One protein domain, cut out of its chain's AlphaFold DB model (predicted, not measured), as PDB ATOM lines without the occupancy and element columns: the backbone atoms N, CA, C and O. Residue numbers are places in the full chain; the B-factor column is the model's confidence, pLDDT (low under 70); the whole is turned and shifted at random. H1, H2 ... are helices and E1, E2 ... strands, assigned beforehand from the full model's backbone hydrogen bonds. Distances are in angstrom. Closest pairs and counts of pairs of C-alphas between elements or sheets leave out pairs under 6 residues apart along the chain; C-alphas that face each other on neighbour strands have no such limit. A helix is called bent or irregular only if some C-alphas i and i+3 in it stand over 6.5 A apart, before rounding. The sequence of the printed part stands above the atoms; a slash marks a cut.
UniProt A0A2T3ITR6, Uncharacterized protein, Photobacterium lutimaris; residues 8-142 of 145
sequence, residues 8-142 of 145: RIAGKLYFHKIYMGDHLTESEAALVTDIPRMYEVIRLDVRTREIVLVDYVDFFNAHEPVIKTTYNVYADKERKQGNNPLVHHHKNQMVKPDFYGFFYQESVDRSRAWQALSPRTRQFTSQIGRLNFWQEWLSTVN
ATOM      1  N   ARG A   8      40.311  22.457  10.619       95.56
ATOM      2  CA  ARG A   8      39.994  23.628  11.451       95.56
ATOM      3  C   ARG A   8      41.080  24.691  11.340       95.56
ATOM      4  O   ARG A   8      42.243  24.421  11.617       95.56
ATOM      5  N   ILE A   9      40.696  25.911  10.967       93.06
ATOM      6  CA  ILE A   9      41.599  27.066  10.878       93.06
ATOM      7  C   ILE A   9      40.867  28.303  11.396       93.06
ATOM      8  O   ILE A   9      39.896  28.742  10.783       93.06
ATOM      9  N   ALA A  10      41.327  28.885  12.508       91.44
ATOM     10  CA  ALA A  10      40.804  30.148  13.052       91.44
ATOM     11  C   ALA A  10      39.257  30.210  13.124       91.44
ATOM     12  O   ALA A  10      38.630  31.116  12.565       91.44
ATOM     13  N   GLY A  11      38.645  29.201  13.759       93.81
ATOM     14  CA  GLY A  11      37.186  29.089  13.921       93.81
ATOM     15  C   GLY A  11      36.421  28.647  12.667       93.81
ATOM     16  O   GLY A  11      35.197  28.580  12.689       93.81
ATOM     17  N   LYS A  12      37.118  28.332  11.574       97.44
ATOM     18  CA  LYS A  12      36.510  27.898  10.312       97.44
ATOM     19  C   LYS A  12      36.769  26.417  10.099       97.44
ATOM     20  O   LYS A  12      37.889  25.956  10.323       97.44
ATOM     21  N   LEU A  13      35.743  25.697   9.673       97.69
ATOM     22  CA  LEU A  13      35.798  24.291   9.302       97.69
ATOM     23  C   LEU A  13      35.781  24.181   7.777       97.69
ATOM     24  O   LEU A  13      34.915  24.771   7.139       97.69
ATOM     25  N   TYR A  14      36.727  23.444   7.205       98.25
ATOM     26  CA  TYR A  14      36.818  23.178   5.771       98.25
ATOM     27  C   TYR A  14      36.638  21.686   5.524       98.25
ATOM     28  O   TYR A  14      37.408  20.887   6.057       98.25
ATOM     29  N   PHE A  15      35.658  21.310   4.714       98.12
ATOM     30  CA  PHE A  15      35.340  19.914   4.419       98.12
ATOM     31  C   PHE A  15      34.891  19.756   2.968       98.12
ATOM     32  O   PHE A  15      34.321  20.677   2.382       98.12
ATOM     33  N   HIS A  16      35.165  18.596   2.374       97.75
ATOM     34  CA  HIS A  16      34.696  18.295   1.026       97.75
ATOM     35  C   HIS A  16      33.163  18.215   0.990       97.75
ATOM     36  O   HIS A  16      32.543  17.721   1.933       97.75
ATOM     37  N   LYS A  17      32.546  18.661  -0.107       96.62
ATOM     38  CA  LYS A  17      31.087  18.804  -0.246       96.62
ATOM     39  C   LYS A  17      30.284  17.537   0.052       96.62
ATOM     40  O   LYS A  17      29.157  17.636   0.517       96.62
ATOM     41  N   ILE A  18      30.869  16.352  -0.146       96.12
ATOM     42  CA  ILE A  18      30.199  15.074   0.166       96.12
ATOM     43  C   ILE A  18      29.887  14.912   1.659       96.12
ATOM     44  O   ILE A  18      29.029  14.118   2.016       96.12
ATOM     45  N   TYR A  19      30.572  15.664   2.525       96.12
ATOM     46  CA  TYR A  19      30.362  15.658   3.971       96.12
ATOM     47  C   TYR A  19      29.439  16.797   4.425       96.12
ATOM     48  O   TYR A  19      29.418  17.130   5.606       96.12
ATOM     49  N   MET A  20      28.670  17.425   3.524       95.19
ATOM     50  CA  MET A  20      27.742  18.496   3.909       95.19
ATOM     51  C   MET A  20      26.724  18.047   4.961       95.19
ATOM     52  O   MET A  20      26.490  18.787   5.912       95.19
ATOM     53  N   GLY A  21      26.215  16.814   4.863       94.75
ATOM     54  CA  GLY A  21      25.289  16.249   5.851       94.75
ATOM     55  C   GLY A  21      25.905  16.027   7.237       94.75
ATOM     56  O   GLY A  21      25.173  15.944   8.216       94.75
ATOM     57  N   ASP A  22      27.239  15.991   7.348       94.19
ATOM     58  CA  ASP A  22      27.936  15.848   8.634       94.19
ATOM     59  C   ASP A  22      28.060  17.199   9.381       94.19
ATOM     60  O   ASP A  22      28.396  17.225  10.570       94.19
ATOM     61  N   HIS A  23      27.850  18.338   8.702       95.25
ATOM     62  CA  HIS A  23      28.231  19.667   9.215       95.25
ATOM     63  C   HIS A  23      27.189  20.776   9.045       95.25
ATOM     64  O   HIS A  23      27.211  21.754   9.808       95.25
ATOM     65  N   LEU A  24      26.325  20.664   8.041       96.56
ATOM     66  CA  LEU A  24      25.277  21.629   7.739       96.56
ATOM     67  C   LEU A  24      23.932  21.142   8.277       96.56
ATOM     68  O   LEU A  24      23.681  19.941   8.356       96.56
ATOM     69  N   THR A  25      23.058  22.077   8.640       96.69
ATOM     70  CA  THR A  25      21.637  21.771   8.836       96.69
ATOM     71  C   THR A  25      21.001  21.404   7.495       96.69
ATOM     72  O   THR A  25      21.523  21.747   6.434       96.69
ATOM     73  N   GLU A  26      19.833  20.761   7.518       95.81
ATOM     74  CA  GLU A  26      19.088  20.449   6.288       95.81
ATOM     75  C   GLU A  26      18.808  21.706   5.450       95.81
ATOM     76  O   GLU A  26      19.000  21.704   4.237       95.81
ATOM     77  N   SER A  27      18.437  22.813   6.104       96.12
ATOM     78  CA  SER A  27      18.191  24.099   5.443       96.12
ATOM     79  C   SER A  27      19.447  24.707   4.809       96.12
ATOM     80  O   SER A  27      19.382  25.247   3.707       96.12
ATOM     81  N   GLU A  28      20.598  24.614   5.474       97.31
ATOM     82  CA  GLU A  28      21.878  25.073   4.931       97.31
ATOM     83  C   GLU A  28      22.339  24.193   3.760       97.31
ATOM     84  O   GLU A  28      22.830  24.709   2.759       97.31
ATOM     85  N   ALA A  29      22.164  22.872   3.862       96.75
ATOM     86  CA  ALA A  29      22.505  21.932   2.799       96.75
ATOM     87  C   ALA A  29      21.628  22.131   1.551       96.75
ATOM     88  O   ALA A  29      22.151  22.112   0.434       96.75
ATOM     89  N   ALA A  30      20.327  22.382   1.728       95.56
ATOM     90  CA  ALA A  30      19.417  22.725   0.636       95.56
ATOM     91  C   ALA A  30      19.865  24.013  -0.074       95.56
ATOM     92  O   ALA A  30      20.093  24.004  -1.281       95.56
ATOM     93  N   LEU A  31      20.137  25.076   0.696       94.88
ATOM     94  CA  LEU A  31      20.633  26.351   0.167       94.88
ATOM     95  C   LEU A  31      21.922  26.184  -0.650       94.88
ATOM     96  O   LEU A  31      22.092  26.813  -1.689       94.88
ATOM     97  N   VAL A  32      22.843  25.343  -0.177       96.31
ATOM     98  CA  VAL A  32      24.113  25.061  -0.858       96.31
ATOM     99  C   VAL A  32      23.923  24.238  -2.137       96.31
ATOM    100  O   VAL A  32      24.650  24.451  -3.109       96.31
ATOM    101  N   THR A  33      22.968  23.307  -2.146       94.44
ATOM    102  CA  THR A  33      22.684  22.419  -3.287       94.44
ATOM    103  C   THR A  33      22.065  23.176  -4.463       94.44
ATOM    104  O   THR A  33      22.390  22.882  -5.611       94.44
ATOM    105  N   ASP A  34      21.248  24.192  -4.184       92.12
ATOM    106  CA  ASP A  34      20.561  24.987  -5.209       92.12
ATOM    107  C   ASP A  34      21.479  25.992  -5.930       92.12
ATOM    108  O   ASP A  34      21.084  26.599  -6.926       92.12
ATOM    109  N   ILE A  35      22.719  26.181  -5.461       93.75
ATOM    110  CA  ILE A  35      23.675  27.110  -6.074       93.75
ATOM    111  C   ILE A  35      24.334  26.450  -7.301       93.75
ATOM    112  O   ILE A  35      25.122  25.513  -7.139       93.75
ATOM    113  N   PRO A  36      24.124  26.965  -8.533       93.50
ATOM    114  CA  PRO A  36      24.626  26.353  -9.766       93.50
ATOM    115  C   PRO A  36      26.103  26.710 -10.007       93.50
ATOM    116  O   PRO A  36      26.459  27.387 -10.974       93.50
ATOM    117  N   ARG A  37      26.985  26.303  -9.092       91.75
ATOM    118  CA  ARG A  37      28.421  26.611  -9.127       91.75
ATOM    119  C   ARG A  37      29.261  25.369  -8.876       91.75
ATOM    120  O   ARG A  37      28.878  24.481  -8.121       91.75
ATOM    121  N   MET A  38      30.443  25.341  -9.484       93.94
ATOM    122  CA  MET A  38      31.454  24.334  -9.173       93.94
ATOM    123  C   MET A  38      32.156  24.696  -7.865       93.94
ATOM    124  O   MET A  38      32.481  25.858  -7.628       93.94
ATOM    125  N   TYR A  39      32.330  23.694  -7.015       97.56
ATOM    126  CA  TYR A  39      33.125  23.747  -5.797       97.56
ATOM    127  C   TYR A  39      33.392  22.319  -5.314       97.56
ATOM    128  O   TYR A  39      32.604  21.394  -5.563       97.56
ATOM    129  N   GLU A  40      34.477  22.152  -4.567       97.50
ATOM    130  CA  GLU A  40      34.850  20.884  -3.936       97.50
ATOM    131  C   GLU A  40      34.753  20.985  -2.420       97.50
ATOM    132  O   GLU A  40      34.381  20.016  -1.761       97.50
ATOM    133  N   VAL A  41      35.061  22.156  -1.856       98.31
ATOM    134  CA  VAL A  41      35.151  22.356  -0.407       98.31
ATOM    135  C   VAL A  41      34.169  23.418   0.050       98.31
ATOM    136  O   VAL A  41      34.004  24.461  -0.577       98.31
ATOM    137  N   ILE A  42      33.564  23.164   1.202       98.56
ATOM    138  CA  ILE A  42      32.744  24.115   1.933       98.56
ATOM    139  C   ILE A  42      33.559  24.609   3.126       98.56
ATOM    140  O   ILE A  42      34.119  23.821   3.891       98.56
ATOM    141  N   ARG A  43      33.633  25.931   3.281       98.38
ATOM    142  CA  ARG A  43      34.148  26.608   4.469       98.38
ATOM    143  C   ARG A  43      32.974  27.107   5.298       98.38
ATOM    144  O   ARG A  43      32.277  28.025   4.878       98.38
ATOM    145  N   LEU A  44      32.833  26.568   6.497       98.38
ATOM    146  CA  LEU A  44      31.837  26.968   7.480       98.38
ATOM    147  C   LEU A  44      32.514  27.735   8.619       98.38
ATOM    148  O   LEU A  44      33.409  27.208   9.283       98.38
ATOM    149  N   ASP A  45      32.101  28.971   8.876       98.00
ATOM    150  CA  ASP A  45      32.431  29.640  10.135       98.00
ATOM    151  C   ASP A  45      31.556  29.057  11.251       98.00
ATOM    152  O   ASP A  45      30.340  29.222  11.255       98.00
ATOM    153  N   VAL A  46      32.157  28.346  12.208       94.81
ATOM    154  CA  VAL A  46      31.377  27.545  13.170       94.81
ATOM    155  C   VAL A  46      30.582  28.393  14.163       94.81
ATOM    156  O   VAL A  46      29.673  27.876  14.805       94.81
ATOM    157  N   ARG A  47      30.923  29.681  14.303       95.50
ATOM    158  CA  ARG A  47      30.274  30.605  15.238       95.50
ATOM    159  C   ARG A  47      29.147  31.379  14.568       95.50
ATOM    160  O   ARG A  47      28.071  31.496  15.134       95.50
ATOM    161  N   THR A  48      29.418  31.940  13.395       97.44
ATOM    162  CA  THR A  48      28.458  32.782  12.658       97.44
ATOM    163  C   THR A  48      27.601  31.992  11.679       97.44
ATOM    164  O   THR A  48      26.678  32.552  11.100       97.44
ATOM    165  N   ARG A  49      27.928  30.710  11.481       97.06
ATOM    166  CA  ARG A  49      27.375  29.833  10.447       97.06
ATOM    167  C   ARG A  49      27.618  30.314   9.016       97.06
ATOM    168  O   ARG A  49      27.085  29.698   8.114       97.06
ATOM    169  N   GLU A  50      28.458  31.329   8.771       98.12
ATOM    170  CA  GLU A  50      28.794  31.787   7.413       98.12
ATOM    171  C   GLU A  50      29.303  30.626   6.539       98.12
ATOM    172  O   GLU A  50      30.286  29.967   6.896       98.12
ATOM    173  N   ILE A  51      28.678  30.429   5.373       98.62
ATOM    174  CA  ILE A  51      29.051  29.401   4.399       98.62
ATOM    175  C   ILE A  51      29.743  30.046   3.201       98.62
ATOM    176  O   ILE A  51      29.219  30.961   2.560       98.62
ATOM    177  N   VAL A  52      30.929  29.534   2.875       98.62
ATOM    178  CA  VAL A  52      31.663  29.884   1.662       98.62
ATOM    179  C   VAL A  52      32.004  28.631   0.870       98.62
ATOM    180  O   VAL A  52      32.671  27.733   1.378       98.62
ATOM    181  N   LEU A  53      31.587  28.600  -0.391       98.69
ATOM    182  CA  LEU A  53      31.957  27.572  -1.357       98.69
ATOM    183  C   LEU A  53      33.346  27.896  -1.915       98.69
ATOM    184  O   LEU A  53      33.630  29.056  -2.222       98.69
ATOM    185  N   VAL A  54      34.220  26.898  -2.002       98.56
ATOM    186  CA  VAL A  54      35.606  27.049  -2.459       98.56
ATOM    187  C   VAL A  54      35.832  26.150  -3.670       98.56
ATOM    188  O   VAL A  54      35.771  24.924  -3.561       98.56
ATOM    189  N   ASP A  55      36.093  26.795  -4.802       98.19
ATOM    190  CA  ASP A  55      36.439  26.190  -6.091       98.19
ATOM    191  C   ASP A  55      37.960  26.181  -6.250       98.19
ATOM    192  O   ASP A  55      38.631  27.170  -5.917       98.19
ATOM    193  N   TYR A  56      38.509  25.092  -6.775       97.69
ATOM    194  CA  TYR A  56      39.945  24.932  -6.992       97.69
ATOM    195  C   TYR A  56      40.277  24.777  -8.475       97.69
ATOM    196  O   TYR A  56      39.448  24.393  -9.290       97.69
ATOM    197  N   VAL A  57      41.526  25.071  -8.841       96.50
ATOM    198  CA  VAL A  57      42.030  24.773 -10.191       96.50
ATOM    199  C   VAL A  57      42.114  23.258 -10.409       96.50
ATOM    200  O   VAL A  57      41.678  22.769 -11.444       96.50
ATOM    201  N   ASP A  58      42.647  22.526  -9.424       95.81
ATOM    202  CA  ASP A  58      42.710  21.062  -9.425       95.81
ATOM    203  C   ASP A  58      42.774  20.542  -7.980       95.81
ATOM    204  O   ASP A  58      43.831  20.530  -7.350       95.81
ATOM    205  N   PHE A  59      41.629  20.155  -7.413       96.94
ATOM    206  CA  PHE A  59      41.573  19.634  -6.042       96.94
ATOM    207  C   PHE A  59      42.138  18.209  -5.926       96.94
ATOM    208  O   PHE A  59      42.750  17.847  -4.913       96.94
ATOM    209  N   PHE A  60      41.927  17.387  -6.951       96.69
ATOM    210  CA  PHE A  60      42.154  15.948  -6.881       96.69
ATOM    211  C   PHE A  60      43.624  15.600  -7.124       96.69
ATOM    212  O   PHE A  60      44.204  14.874  -6.314       96.69
ATOM    213  N   ASN A  61      44.278  16.212  -8.114       95.75
ATOM    214  CA  ASN A  61      45.643  15.830  -8.490       95.75
ATOM    215  C   ASN A  61      46.727  16.722  -7.871       95.75
ATOM    216  O   ASN A  61      47.811  16.230  -7.572       95.75
ATOM    217  N   ALA A  62      46.461  18.008  -7.614       96.25
ATOM    218  CA  ALA A  62      47.492  18.905  -7.082       96.25
ATOM    219  C   ALA A  62      47.909  18.534  -5.647       96.25
ATOM    220  O   ALA A  62      47.058  18.206  -4.810       96.25
ATOM    221  N   HIS A  63      49.202  18.645  -5.327       96.12
ATOM    222  CA  HIS A  63      49.701  18.476  -3.959       96.12
ATOM    223  C   HIS A  63      49.087  19.511  -3.004       96.12
ATOM    224  O   HIS A  63      48.443  19.146  -2.015       96.12
ATOM    225  N   GLU A  64      49.216  20.795  -3.351       97.44
ATOM    226  CA  GLU A  64      48.549  21.912  -2.686       97.44
ATOM    227  C   GLU A  64      47.597  22.608  -3.675       97.44
ATOM    228  O   GLU A  64      48.038  23.402  -4.507       97.44
ATOM    229  N   PRO A  65      46.282  22.327  -3.622       97.38
ATOM    230  CA  PRO A  65      45.343  22.849  -4.604       97.38
ATOM    231  C   PRO A  65      45.221  24.375  -4.521       97.38
ATOM    232  O   PRO A  65      45.059  24.955  -3.441       97.38
ATOM    233  N   VAL A  66      45.277  25.018  -5.689       98.12
ATOM    234  CA  VAL A  66      45.137  26.471  -5.859       98.12
ATOM    235  C   VAL A  66      43.661  26.841  -5.821       98.12
ATOM    236  O   VAL A  66      42.868  26.308  -6.597       98.12
ATOM    237  N   ILE A  67      43.283  27.771  -4.946       98.06
ATOM    238  CA  ILE A  67      41.927  28.322  -4.900       98.06
ATOM    239  C   ILE A  67      41.706  29.143  -6.169       98.06
ATOM    240  O   ILE A  67      42.451  30.079  -6.452       98.06
ATOM    241  N   LYS A  68      40.660  28.814  -6.921       97.62
ATOM    242  CA  LYS A  68      40.265  29.527  -8.136       97.62
ATOM    243  C   LYS A  68      39.277  30.638  -7.802       97.62
ATOM    244  O   LYS A  68      39.541  31.817  -8.059       97.62
ATOM    245  N   THR A  69      38.167  30.276  -7.162       98.00
ATOM    246  CA  THR A  69      37.158  31.226  -6.688       98.00
ATOM    247  C   THR A  69      36.642  30.850  -5.306       98.00
ATOM    248  O   THR A  69      36.772  29.714  -4.846       98.00
ATOM    249  N   THR A  70      36.068  31.830  -4.616       98.19
ATOM    250  CA  THR A  70      35.223  31.584  -3.451       98.19
ATOM    251  C   THR A  70      33.882  32.268  -3.626       98.19
ATOM    252  O   THR A  70      33.811  33.343  -4.217       98.19
ATOM    253  N   TYR A  71      32.822  31.672  -3.096       98.50
ATOM    254  CA  TYR A  71      31.478  32.232  -3.158       98.50
ATOM    255  C   TYR A  71      30.843  32.221  -1.770       98.50
ATOM    256  O   TYR A  71      30.676  31.161  -1.172       98.50
ATOM    257  N   ASN A  72      30.540  33.403  -1.233       98.25
ATOM    258  CA  ASN A  72      29.813  33.536   0.025       98.25
ATOM    259  C   ASN A  72      28.317  33.391  -0.242       98.25
ATOM    260  O   ASN A  72      27.748  34.215  -0.954       98.25
ATOM    261  N   VAL A  73      27.725  32.354   0.352       97.94
ATOM    262  CA  VAL A  73      26.336  31.946   0.130       97.94
ATOM    263  C   VAL A  73      25.354  33.019   0.594       97.94
ATOM    264  O   VAL A  73      24.451  33.384  -0.144       97.94
ATOM    265  N   TYR A  74      25.550  33.574   1.790       95.88
ATOM    266  CA  TYR A  74      24.614  34.550   2.356       95.88
ATOM    267  C   TYR A  74      24.795  35.955   1.788       95.88
ATOM    268  O   TYR A  74      23.838  36.717   1.708       95.88
ATOM    269  N   ALA A  75      26.023  36.314   1.420       96.75
ATOM    270  CA  ALA A  75      26.320  37.616   0.835       96.75
ATOM    271  C   ALA A  75      26.151  37.648  -0.693       96.75
ATOM    272  O   ALA A  75      26.437  38.689  -1.281       96.75
ATOM    273  N   ASP A  76      25.791  36.518  -1.315       96.31
ATOM    274  CA  ASP A  76      25.725  36.317  -2.770       96.31
ATOM    275  C   ASP A  76      26.933  36.932  -3.501       96.31
ATOM    276  O   ASP A  76      26.828  37.746  -4.421       96.31
ATOM    277  N   LYS A  77      28.136  36.611  -3.009       97.50
ATOM    278  CA  LYS A  77      29.364  37.284  -3.447       97.50
ATOM    279  C   LYS A  77      30.449  36.307  -3.844       97.50
ATOM    280  O   LYS A  77      31.045  35.645  -2.992       97.50
ATOM    281  N   GLU A  78      30.786  36.321  -5.129       97.31
ATOM    282  CA  GLU A  78      31.974  35.661  -5.661       97.31
ATOM    283  C   GLU A  78      33.231  36.525  -5.465       97.31
ATOM    284  O   GLU A  78      33.211  37.752  -5.593       97.31
ATOM    285  N   ARG A  79      34.357  35.873  -5.179       97.31
ATOM    286  CA  ARG A  79      35.697  36.456  -5.226       97.31
ATOM    287  C   ARG A  79      36.615  35.558  -6.044       97.31
ATOM    288  O   ARG A  79      36.833  34.399  -5.697       97.31
ATOM    289  N   LYS A  80      37.206  36.124  -7.094       96.38
ATOM    290  CA  LYS A  80      38.278  35.488  -7.868       96.38
ATOM    291  C   LYS A  80      39.626  35.784  -7.220       96.38
ATOM    292  O   LYS A  80      39.815  36.861  -6.651       96.38
ATOM    293  N   GLN A  81      40.553  34.833  -7.281       94.50
ATOM    294  CA  GLN A  81      41.927  35.102  -6.862       94.50
ATOM    295  C   GLN A  81      42.661  35.954  -7.912       94.50
ATOM    296  O   GLN A  81      42.361  35.879  -9.101       94.50
ATOM    297  N   GLY A  82      43.603  36.786  -7.459       91.81
ATOM    298  CA  GLY A  82      44.483  37.573  -8.333       91.81
ATOM    299  C   GLY A  82      45.782  36.837  -8.684       91.81
ATOM    300  O   GLY A  82      45.883  35.628  -8.509       91.81
ATOM    301  N   ASN A  83      46.809  37.591  -9.091       91.38
ATOM    302  CA  ASN A  83      48.092  37.065  -9.599       91.38
ATOM    303  C   ASN A  83      48.927  36.251  -8.591       91.38
ATOM    304  O   ASN A  83      49.876  35.586  -8.988       91.38
ATOM    305  N   ASN A  84      48.611  36.315  -7.295       95.50
ATOM    306  CA  ASN A  84      49.246  35.499  -6.258       95.50
ATOM    307  C   ASN A  84      48.153  34.786  -5.442       95.50
ATOM    308  O   ASN A  84      47.799  35.238  -4.336       95.50
ATOM    309  N   PRO A  85      47.532  33.748  -6.039       97.38
ATOM    310  CA  PRO A  85      46.384  33.071  -5.464       97.38
ATOM    311  C   PRO A  85      46.773  32.307  -4.200       97.38
ATOM    312  O   PRO A  85      47.949  32.095  -3.888       97.38
ATOM    313  N   LEU A  86      45.753  31.911  -3.444       97.56
ATOM    314  CA  LEU A  86      45.943  31.087  -2.261       97.56
ATOM    315  C   LEU A  86      46.024  29.602  -2.630       97.56
ATOM    316  O   LEU A  86      45.259  29.135  -3.470       97.56
ATOM    317  N   VAL A  87      46.893  28.862  -1.951       97.81
ATOM    318  CA  VAL A  87      46.951  27.394  -1.970       97.81
ATOM    319  C   VAL A  87      46.462  26.823  -0.650       97.81
ATOM    320  O   VAL A  87      46.568  27.469   0.400       97.81
ATOM    321  N   HIS A  88      45.941  25.598  -0.681       95.50
ATOM    322  CA  HIS A  88      45.482  24.925   0.524       95.50
ATOM    323  C   HIS A  88      46.390  23.760   0.929       95.50
ATOM    324  O   HIS A  88      46.411  22.706   0.308       95.50
ATOM    325  N   HIS A  89      47.078  23.922   2.056       96.44
ATOM    326  CA  HIS A  89      47.837  22.850   2.704       96.44
ATOM    327  C   HIS A  89      46.934  21.776   3.307       96.44
ATOM    328  O   HIS A  89      45.818  22.079   3.727       96.44
ATOM    329  N   HIS A  90      47.440  20.555   3.472       95.62
ATOM    330  CA  HIS A  90      46.755  19.486   4.214       95.62
ATOM    331  C   HIS A  90      45.347  19.152   3.689       95.62
ATOM    332  O   HIS A  90      44.406  19.044   4.479       95.62
ATOM    333  N   LYS A  91      45.176  18.983   2.366       95.62
ATOM    334  CA  LYS A  91      43.869  18.617   1.780       95.62
ATOM    335  C   LYS A  91      43.285  17.317   2.354       95.62
ATOM    336  O   LYS A  91      42.071  17.214   2.495       95.62
ATOM    337  N   ASN A  92      44.138  16.386   2.802       96.38
ATOM    338  CA  ASN A  92      43.735  15.183   3.545       96.38
ATOM    339  C   ASN A  92      42.870  15.477   4.785       96.38
ATOM    340  O   ASN A  92      41.980  14.698   5.092       96.38
ATOM    341  N   GLN A  93      43.038  16.621   5.455       96.75
ATOM    342  CA  GLN A  93      42.237  16.963   6.639       96.75
ATOM    343  C   GLN A  93      40.785  17.357   6.306       96.75
ATOM    344  O   GLN A  93      39.979  17.548   7.214       96.75
ATOM    345  N   MET A  94      40.440  17.514   5.025       97.31
ATOM    346  CA  MET A  94      39.091  17.883   4.568       97.31
ATOM    347  C   MET A  94      38.245  16.676   4.165       97.31
ATOM    348  O   MET A  94      37.094  16.855   3.761       97.31
ATOM    349  N   VAL A  95      38.817  15.472   4.235       97.00
ATOM    350  CA  VAL A  95      38.191  14.220   3.807       97.00
ATOM    351  C   VAL A  95      38.448  13.094   4.810       97.00
ATOM    352  O   VAL A  95      39.280  13.231   5.706       97.00
ATOM    353  N   LYS A  96      37.722  11.978   4.684       95.88
ATOM    354  CA  LYS A  96      38.016  10.737   5.422       95.88
ATOM    355  C   LYS A  96      39.181   9.980   4.757       95.88
ATOM    356  O   LYS A  96      39.419  10.177   3.564       95.88
ATOM    357  N   PRO A  97      39.889   9.099   5.489       95.50
ATOM    358  CA  PRO A  97      40.972   8.284   4.929       95.50
ATOM    359  C   PRO A  97      40.586   7.394   3.740       95.50
ATOM    360  O   PRO A  97      41.439   7.072   2.922       95.50
ATOM    361  N   ASP A  98      39.314   7.012   3.641       94.44
ATOM    362  CA  ASP A  98      38.734   6.188   2.573       94.44
ATOM    363  C   ASP A  98      38.209   7.013   1.381       94.44
ATOM    364  O   ASP A  98      37.506   6.495   0.516       94.44
ATOM    365  N   PHE A  99      38.529   8.307   1.314       95.38
ATOM    366  CA  PHE A  99      38.087   9.169   0.227       95.38
ATOM    367  C   PHE A  99      38.700   8.767  -1.121       95.38
ATOM    368  O   PHE A  99      39.904   8.862  -1.326       95.38
ATOM    369  N   TYR A 100      37.845   8.400  -2.075       91.94
ATOM    370  CA  TYR A 100      38.250   7.911  -3.399       91.94
ATOM    371  C   TYR A 100      38.752   8.989  -4.373       91.94
ATOM    372  O   TYR A 100      39.229   8.654  -5.452       91.94
ATOM    373  N   GLY A 101      38.627  10.281  -4.043       92.56
ATOM    374  CA  GLY A 101      38.968  11.362  -4.977       92.56
ATOM    375  C   GLY A 101      40.469  11.622  -5.148       92.56
ATOM    376  O   GLY A 101      40.851  12.290  -6.099       92.56
ATOM    377  N   PHE A 102      41.322  11.140  -4.239       95.50
ATOM    378  CA  PHE A 102      42.784  11.178  -4.372       95.50
ATOM    379  C   PHE A 102      43.434  10.156  -3.432       95.50
ATOM    380  O   PHE A 102      42.804   9.693  -2.482       95.50
ATOM    381  N   PHE A 103      44.718   9.849  -3.632       96.19
ATOM    382  CA  PHE A 103      45.467   8.985  -2.719       96.19
ATOM    383  C   PHE A 103      45.691   9.676  -1.368       96.19
ATOM    384  O   PHE A 103      46.586  10.508  -1.198       96.19
ATOM    385  N   TYR A 104      44.849   9.342  -0.386       96.50
ATOM    386  CA  TYR A 104      44.873   9.960   0.941       96.50
ATOM    387  C   TYR A 104      46.264   9.913   1.581       96.50
ATOM    388  O   TYR A 104      46.761  10.929   2.072       96.50
ATOM    389  N   GLN A 105      46.911   8.746   1.521       96.81
ATOM    390  CA  GLN A 105      48.219   8.528   2.129       96.81
ATOM    391  C   GLN A 105      49.308   9.398   1.482       96.81
ATOM    392  O   GLN A 105      50.080  10.025   2.202       96.81
ATOM    393  N   GLU A 106      49.296   9.564   0.157       96.81
ATOM    394  CA  GLU A 106      50.227  10.466  -0.537       96.81
ATOM    395  C   GLU A 106      50.055  11.922  -0.082       96.81
ATOM    396  O   GLU A 106      51.035  12.631   0.143       96.81
ATOM    397  N   SER A 107      48.816  12.378   0.141       97.00
ATOM    398  CA  SER A 107      48.562  13.723   0.679       97.00
ATOM    399  C   SER A 107      49.066  13.893   2.120       97.00
ATOM    400  O   SER A 107      49.515  14.983   2.505       97.00
ATOM    401  N   VAL A 108      48.994  12.836   2.935       97.56
ATOM    402  CA  VAL A 108      49.554  12.816   4.295       97.56
ATOM    403  C   VAL A 108      51.080  12.859   4.247       97.56
ATOM    404  O   VAL A 108      51.686  13.659   4.961       97.56
ATOM    405  N   ASP A 109      51.707  12.060   3.392       97.94
ATOM    406  CA  ASP A 109      53.166  11.991   3.300       97.94
ATOM    407  C   ASP A 109      53.756  13.267   2.700       97.94
ATOM    408  O   ASP A 109      54.720  13.805   3.250       97.94
ATOM    409  N   ARG A 110      53.092  13.860   1.698       97.31
ATOM    410  CA  ARG A 110      53.384  15.219   1.217       97.31
ATOM    411  C   ARG A 110      53.381  16.229   2.363       97.31
ATOM    412  O   ARG A 110      54.320  17.008   2.498       97.31
ATOM    413  N   SER A 111      52.350  16.183   3.212       96.88
ATOM    414  CA  SER A 111      52.225  17.072   4.372       96.88
ATOM    415  C   SER A 111      53.379  16.911   5.360       96.88
ATOM    416  O   SER A 111      53.927  17.903   5.836       96.88
ATOM    417  N   ARG A 112      53.760  15.666   5.663       97.75
ATOM    418  CA  ARG A 112      54.866  15.356   6.579       97.75
ATOM    419  C   ARG A 112      56.207  15.824   6.025       97.75
ATOM    420  O   ARG A 112      56.986  16.411   6.775       97.75
ATOM    421  N   ALA A 113      56.451  15.603   4.732       97.94
ATOM    422  CA  ALA A 113      57.707  15.942   4.073       97.94
ATOM    423  C   ALA A 113      58.034  17.433   4.215       97.94
ATOM    424  O   ALA A 113      59.087  17.794   4.737       97.94
ATOM    425  N   TRP A 114      57.103  18.318   3.848       97.19
ATOM    426  CA  TRP A 114      57.360  19.750   3.973       97.19
ATOM    427  C   TRP A 114      57.322  20.233   5.430       97.19
ATOM    428  O   TRP A 114      58.066  21.141   5.799       97.19
ATOM    429  N   GLN A 115      56.512  19.623   6.304       96.62
ATOM    430  CA  GLN A 115      56.473  19.989   7.728       96.62
ATOM    431  C   GLN A 115      57.774  19.681   8.477       96.62
ATOM    432  O   GLN A 115      58.040  20.333   9.495       96.62
ATOM    433  N   ALA A 116      58.546  18.695   8.014       97.44
ATOM    434  CA  ALA A 116      59.861  18.358   8.555       97.44
ATOM    435  C   ALA A 116      60.924  19.415   8.206       97.44
ATOM    436  O   ALA A 116      61.856  19.619   8.976       97.44
ATOM    437  N   LEU A 117      60.753  20.110   7.078       97.31
ATOM    438  CA  LEU A 117      61.674  21.140   6.576       97.31
ATOM    439  C   LEU A 117      61.210  22.565   6.916       97.31
ATOM    440  O   LEU A 117      61.957  23.530   6.771       97.31
ATOM    441  N   SER A 118      59.960  22.718   7.357       95.12
ATOM    442  CA  SER A 118      59.381  24.010   7.705       95.12
ATOM    443  C   SER A 118      60.094  24.637   8.911       95.12
ATOM    444  O   SER A 118      60.173  24.003   9.964       95.12
ATOM    445  N   PRO A 119      60.483  25.925   8.844       95.00
ATOM    446  CA  PRO A 119      61.067  26.629   9.987       95.00
ATOM    447  C   PRO A 119      60.034  26.956  11.083       95.00
ATOM    448  O   PRO A 119      60.404  27.443  12.146       95.00
ATOM    449  N   ARG A 120      58.730  26.736  10.830       92.00
ATOM    450  CA  ARG A 120      57.602  26.958  11.765       92.00
ATOM    451  C   ARG A 120      57.545  28.349  12.417       92.00
ATOM    452  O   ARG A 120      56.842  28.544  13.407       92.00
ATOM    453  N   THR A 121      58.224  29.341  11.847       96.31
ATOM    454  CA  THR A 121      58.177  30.724  12.329       96.31
ATOM    455  C   THR A 121      56.864  31.396  11.936       96.31
ATOM    456  O   THR A 121      56.228  31.036  10.943       96.31
ATOM    457  N   ARG A 122      56.463  32.434  12.679       94.00
ATOM    458  CA  ARG A 122      55.294  33.263  12.331       94.00
ATOM    459  C   ARG A 122      55.411  33.868  10.928       94.00
ATOM    460  O   ARG A 122      54.426  33.924  10.198       94.00
ATOM    461  N   GLN A 123      56.613  34.307  10.551       94.69
ATOM    462  CA  GLN A 123      56.876  34.875   9.230       94.69
ATOM    463  C   GLN A 123      56.607  33.851   8.123       94.69
ATOM    464  O   GLN A 123      55.942  34.179   7.142       94.69
ATOM    465  N   PHE A 124      57.053  32.609   8.312       96.00
ATOM    466  CA  PHE A 124      56.792  31.517   7.381       96.00
ATOM    467  C   PHE A 124      55.296  31.187   7.307       96.00
ATOM    468  O   PHE A 124      54.692  31.264   6.240       96.00
ATOM    469  N   THR A 125      54.661  30.898   8.448       93.06
ATOM    470  CA  THR A 125      53.253  30.457   8.495       93.06
ATOM    471  C   THR A 125      52.267  31.511   7.994       93.06
ATOM    472  O   THR A 125      51.213  31.156   7.472       93.06
ATOM    473  N   SER A 126      52.608  32.800   8.084       93.81
ATOM    474  CA  SER A 126      51.798  33.881   7.509       93.81
ATOM    475  C   SER A 126      51.827  33.941   5.975       93.81
ATOM    476  O   SER A 126      50.920  34.516   5.373       93.81
ATOM    477  N   GLN A 127      52.837  33.338   5.341       96.06
ATOM    478  CA  GLN A 127      53.076  33.427   3.899       96.06
ATOM    479  C   GLN A 127      52.819  32.119   3.151       96.06
ATOM    480  O   GLN A 127      52.473  32.180   1.976       96.06
ATOM    481  N   ILE A 128      52.893  30.954   3.813       96.06
ATOM    482  CA  ILE A 128      52.758  29.640   3.153       96.06
ATOM    483  C   ILE A 128      51.491  29.476   2.316       96.06
ATOM    484  O   ILE A 128      51.466  28.678   1.390       96.06
ATOM    485  N   GLY A 129      50.418  30.198   2.638       96.56
ATOM    486  CA  GLY A 129      49.185  30.135   1.865       96.56
ATOM    487  C   GLY A 129      49.284  30.783   0.484       96.56
ATOM    488  O   GLY A 129      48.363  30.610  -0.295       96.56
ATOM    489  N   ARG A 130      50.335  31.550   0.169       97.69
ATOM    490  CA  ARG A 130      50.506  32.250  -1.114       97.69
ATOM    491  C   ARG A 130      51.263  31.376  -2.102       97.69
ATOM    492  O   ARG A 130      52.363  30.940  -1.781       97.69
ATOM    493  N   LEU A 131      50.708  31.186  -3.299       97.75
ATOM    494  CA  LEU A 131      51.278  30.308  -4.323       97.75
ATOM    495  C   LEU A 131      52.745  30.634  -4.619       97.75
ATOM    496  O   LEU A 131      53.584  29.744  -4.533       97.75
ATOM    497  N   ASN A 132      53.068  31.902  -4.887       97.62
ATOM    498  CA  ASN A 132      54.427  32.275  -5.289       97.62
ATOM    499  C   ASN A 132      55.442  31.987  -4.175       97.62
ATOM    500  O   ASN A 132      56.476  31.380  -4.423       97.62
ATOM    501  N   PHE A 133      55.105  32.364  -2.935       98.00
ATOM    502  CA  PHE A 133      55.946  32.077  -1.771       98.00
ATOM    503  C   PHE A 133      56.102  30.567  -1.561       98.00
ATOM    504  O   PHE A 133      57.188  30.092  -1.244       98.00
ATOM    505  N   TRP A 134      55.015  29.809  -1.723       98.06
ATOM    506  CA  TRP A 134      55.023  28.365  -1.538       98.06
ATOM    507  C   TRP A 134      55.944  27.666  -2.540       98.06
ATOM    508  O   TRP A 134      56.789  26.874  -2.134       98.06
ATOM    509  N   GLN A 135      55.828  28.002  -3.825       97.81
ATOM    510  CA  GLN A 135      56.648  27.428  -4.894       97.81
ATOM    511  C   GLN A 135      58.126  27.810  -4.764       97.81
ATOM    512  O   GLN A 135      59.003  26.956  -4.920       97.81
ATOM    513  N   GLU A 136      58.408  29.075  -4.439       97.88
ATOM    514  CA  GLU A 136      59.766  29.539  -4.154       97.88
ATOM    515  C   GLU A 136      60.364  28.746  -2.990       97.88
ATOM    516  O   GLU A 136      61.434  28.151  -3.120       97.88
ATOM    517  N   TRP A 137      59.640  28.647  -1.874       98.06
ATOM    518  CA  TRP A 137      60.124  27.924  -0.707       98.06
ATOM    519  C   TRP A 137      60.332  26.428  -0.976       98.06
ATOM    520  O   TRP A 137      61.385  25.907  -0.616       98.06
ATOM    521  N   LEU A 138      59.399  25.735  -1.641       97.94
ATOM    522  CA  LEU A 138      59.567  24.321  -2.007       97.94
ATOM    523  C   LEU A 138      60.855  24.085  -2.803       97.94
ATOM    524  O   LEU A 138      61.577  23.122  -2.536       97.94
ATOM    525  N   SER A 139      61.179  25.009  -3.709       97.69
ATOM    526  CA  SER A 139      62.409  24.970  -4.499       97.69
ATOM    527  C   SER A 139      63.656  25.097  -3.614       97.69
ATOM    528  O   SER A 139      64.620  24.365  -3.816       97.69
ATOM    529  N   THR A 140      63.633  25.949  -2.578       97.44
ATOM    530  CA  THR A 140      64.765  26.088  -1.628       97.44
ATOM    531  C   THR A 140      65.048  24.830  -0.807       97.44
ATOM    532  O   THR A 140      66.169  24.645  -0.334       97.44
ATOM    533  N   VAL A 141      64.048  23.960  -0.641       97.38
ATOM    534  CA  VAL A 141      64.151  22.715   0.134       97.38
ATOM    535  C   VAL A 141      64.092  21.455  -0.741       97.38
ATOM    536  O   VAL A 141      63.967  20.353  -0.210       97.38
ATOM    537  N   ASN A 142      64.213  21.606  -2.067       97.12
ATOM    538  CA  ASN A 142      64.205  20.527  -3.062       97.12
ATOM    539  C   ASN A 142      62.976  19.598  -2.989       97.12
ATOM    540  O   ASN A 142      63.093  18.383  -3.162       97.12
TER     541      ASN A 142
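This is residues 8 to 142 of the 145 residues of an uncharacterized protein of Photobacterium lutimaris (UniProt A0A2T3ITR6). A strongly twisted five-stranded sheet makes one half of the domain, and H4, H5 and H6 make the other half, a loose arc of helices apart from its strands. H1 packs over one face of the sheet along E1, H2 grazes the sheet at the end of the domain far from that arc, and short H3, on the opposite face from H1, sits between E1 and H4. The printed part has 135 residues, with six named helices and five named strands in the order E1 H1 H2 E2 E3 E4 E5 H3 H4 H5 H6; the antiparallel sheet runs E1 E2 E3 E4 E5, and the class is mixed, helices and strands. The whole is compact, with a radius of gyration of the C-alphas of 15.4 A and spans of 46 by 33 by 26 A.

E1, residues 12 to 16, is an edge strand. H1, residues 17 to 23, is on the sheet at a height of 8.5 A, over E1 and along it at 24 degrees on the local plane. H2, residues 26 to 33, only grazes the sheet; it is close to but not clearly touching H1, with the C-alphas of Met 20 and Ala 29 closest at 6.4 A. E2, residues 41 to 45, is antiparallel to E1, with N 13 and O 44 at 2.8 A. E3, residues 51 to 56, E4, residues 67 to 72, and E5, residues 77 to 80, continue a meander from E2, each strand the antiparallel neighbour of the one before, in three hairpins. N 43 and O 52 are 2.8 A apart, N 53 and O 71 2.8 A, and N 79 and O 70 2.8 A, each within hydrogen-bond range. H3, residues 91 to 94, is on the opposite face from H1; its closest C-alphas to E1 are Met 94 and Phe 15, at 4.3 A. H4, residues 104 to 117, touches H3 with residues 104 to 108 alone, the C-alphas of Asn 92 and Ser 107 being closest at 5.8 A. H5, residues 122 to 127, is apart from H4. H6, residues 131 to 140, is close to but not clearly touching H5, with the C-alphas of Gln 127 and Phe 133 closest at 6.5 A, at a steep tilt of 60 degrees, opposite ways. Every O i to N i+4 pair is within hydrogen-bond range in H2 and H6, but 9 of 10 in H4, 1 of 2 in H5 and 0 of 3 in H1, where 3 of 4 O i to N i+3 pairs are; H3 is too short for an i+4 pair.

E1 begins at C-alpha 12 (36.510, 27.898, 10.312) and is 13.5 A long. H1, 9.9 A, is irregular, with C-alphas 18 and 21 at 7.6 A; H2 is 10.4 A, E2 13.1 A, E3 16.4 A, E4 14.1 A and E5 10.1 A. H3 is 5.6 A, H4 21.0 A, H5 8.7 A and H6 14.4 A, ending at C-alpha 140 (64.765, 26.088, -1.628).

The two C-alphas farthest apart, those of Ser 27 and Thr 140, are 47.1 A apart. The printed part has no cut, and no link is long. The mean pLDDT of the printed part is 96.4, and no printed residue is under 70.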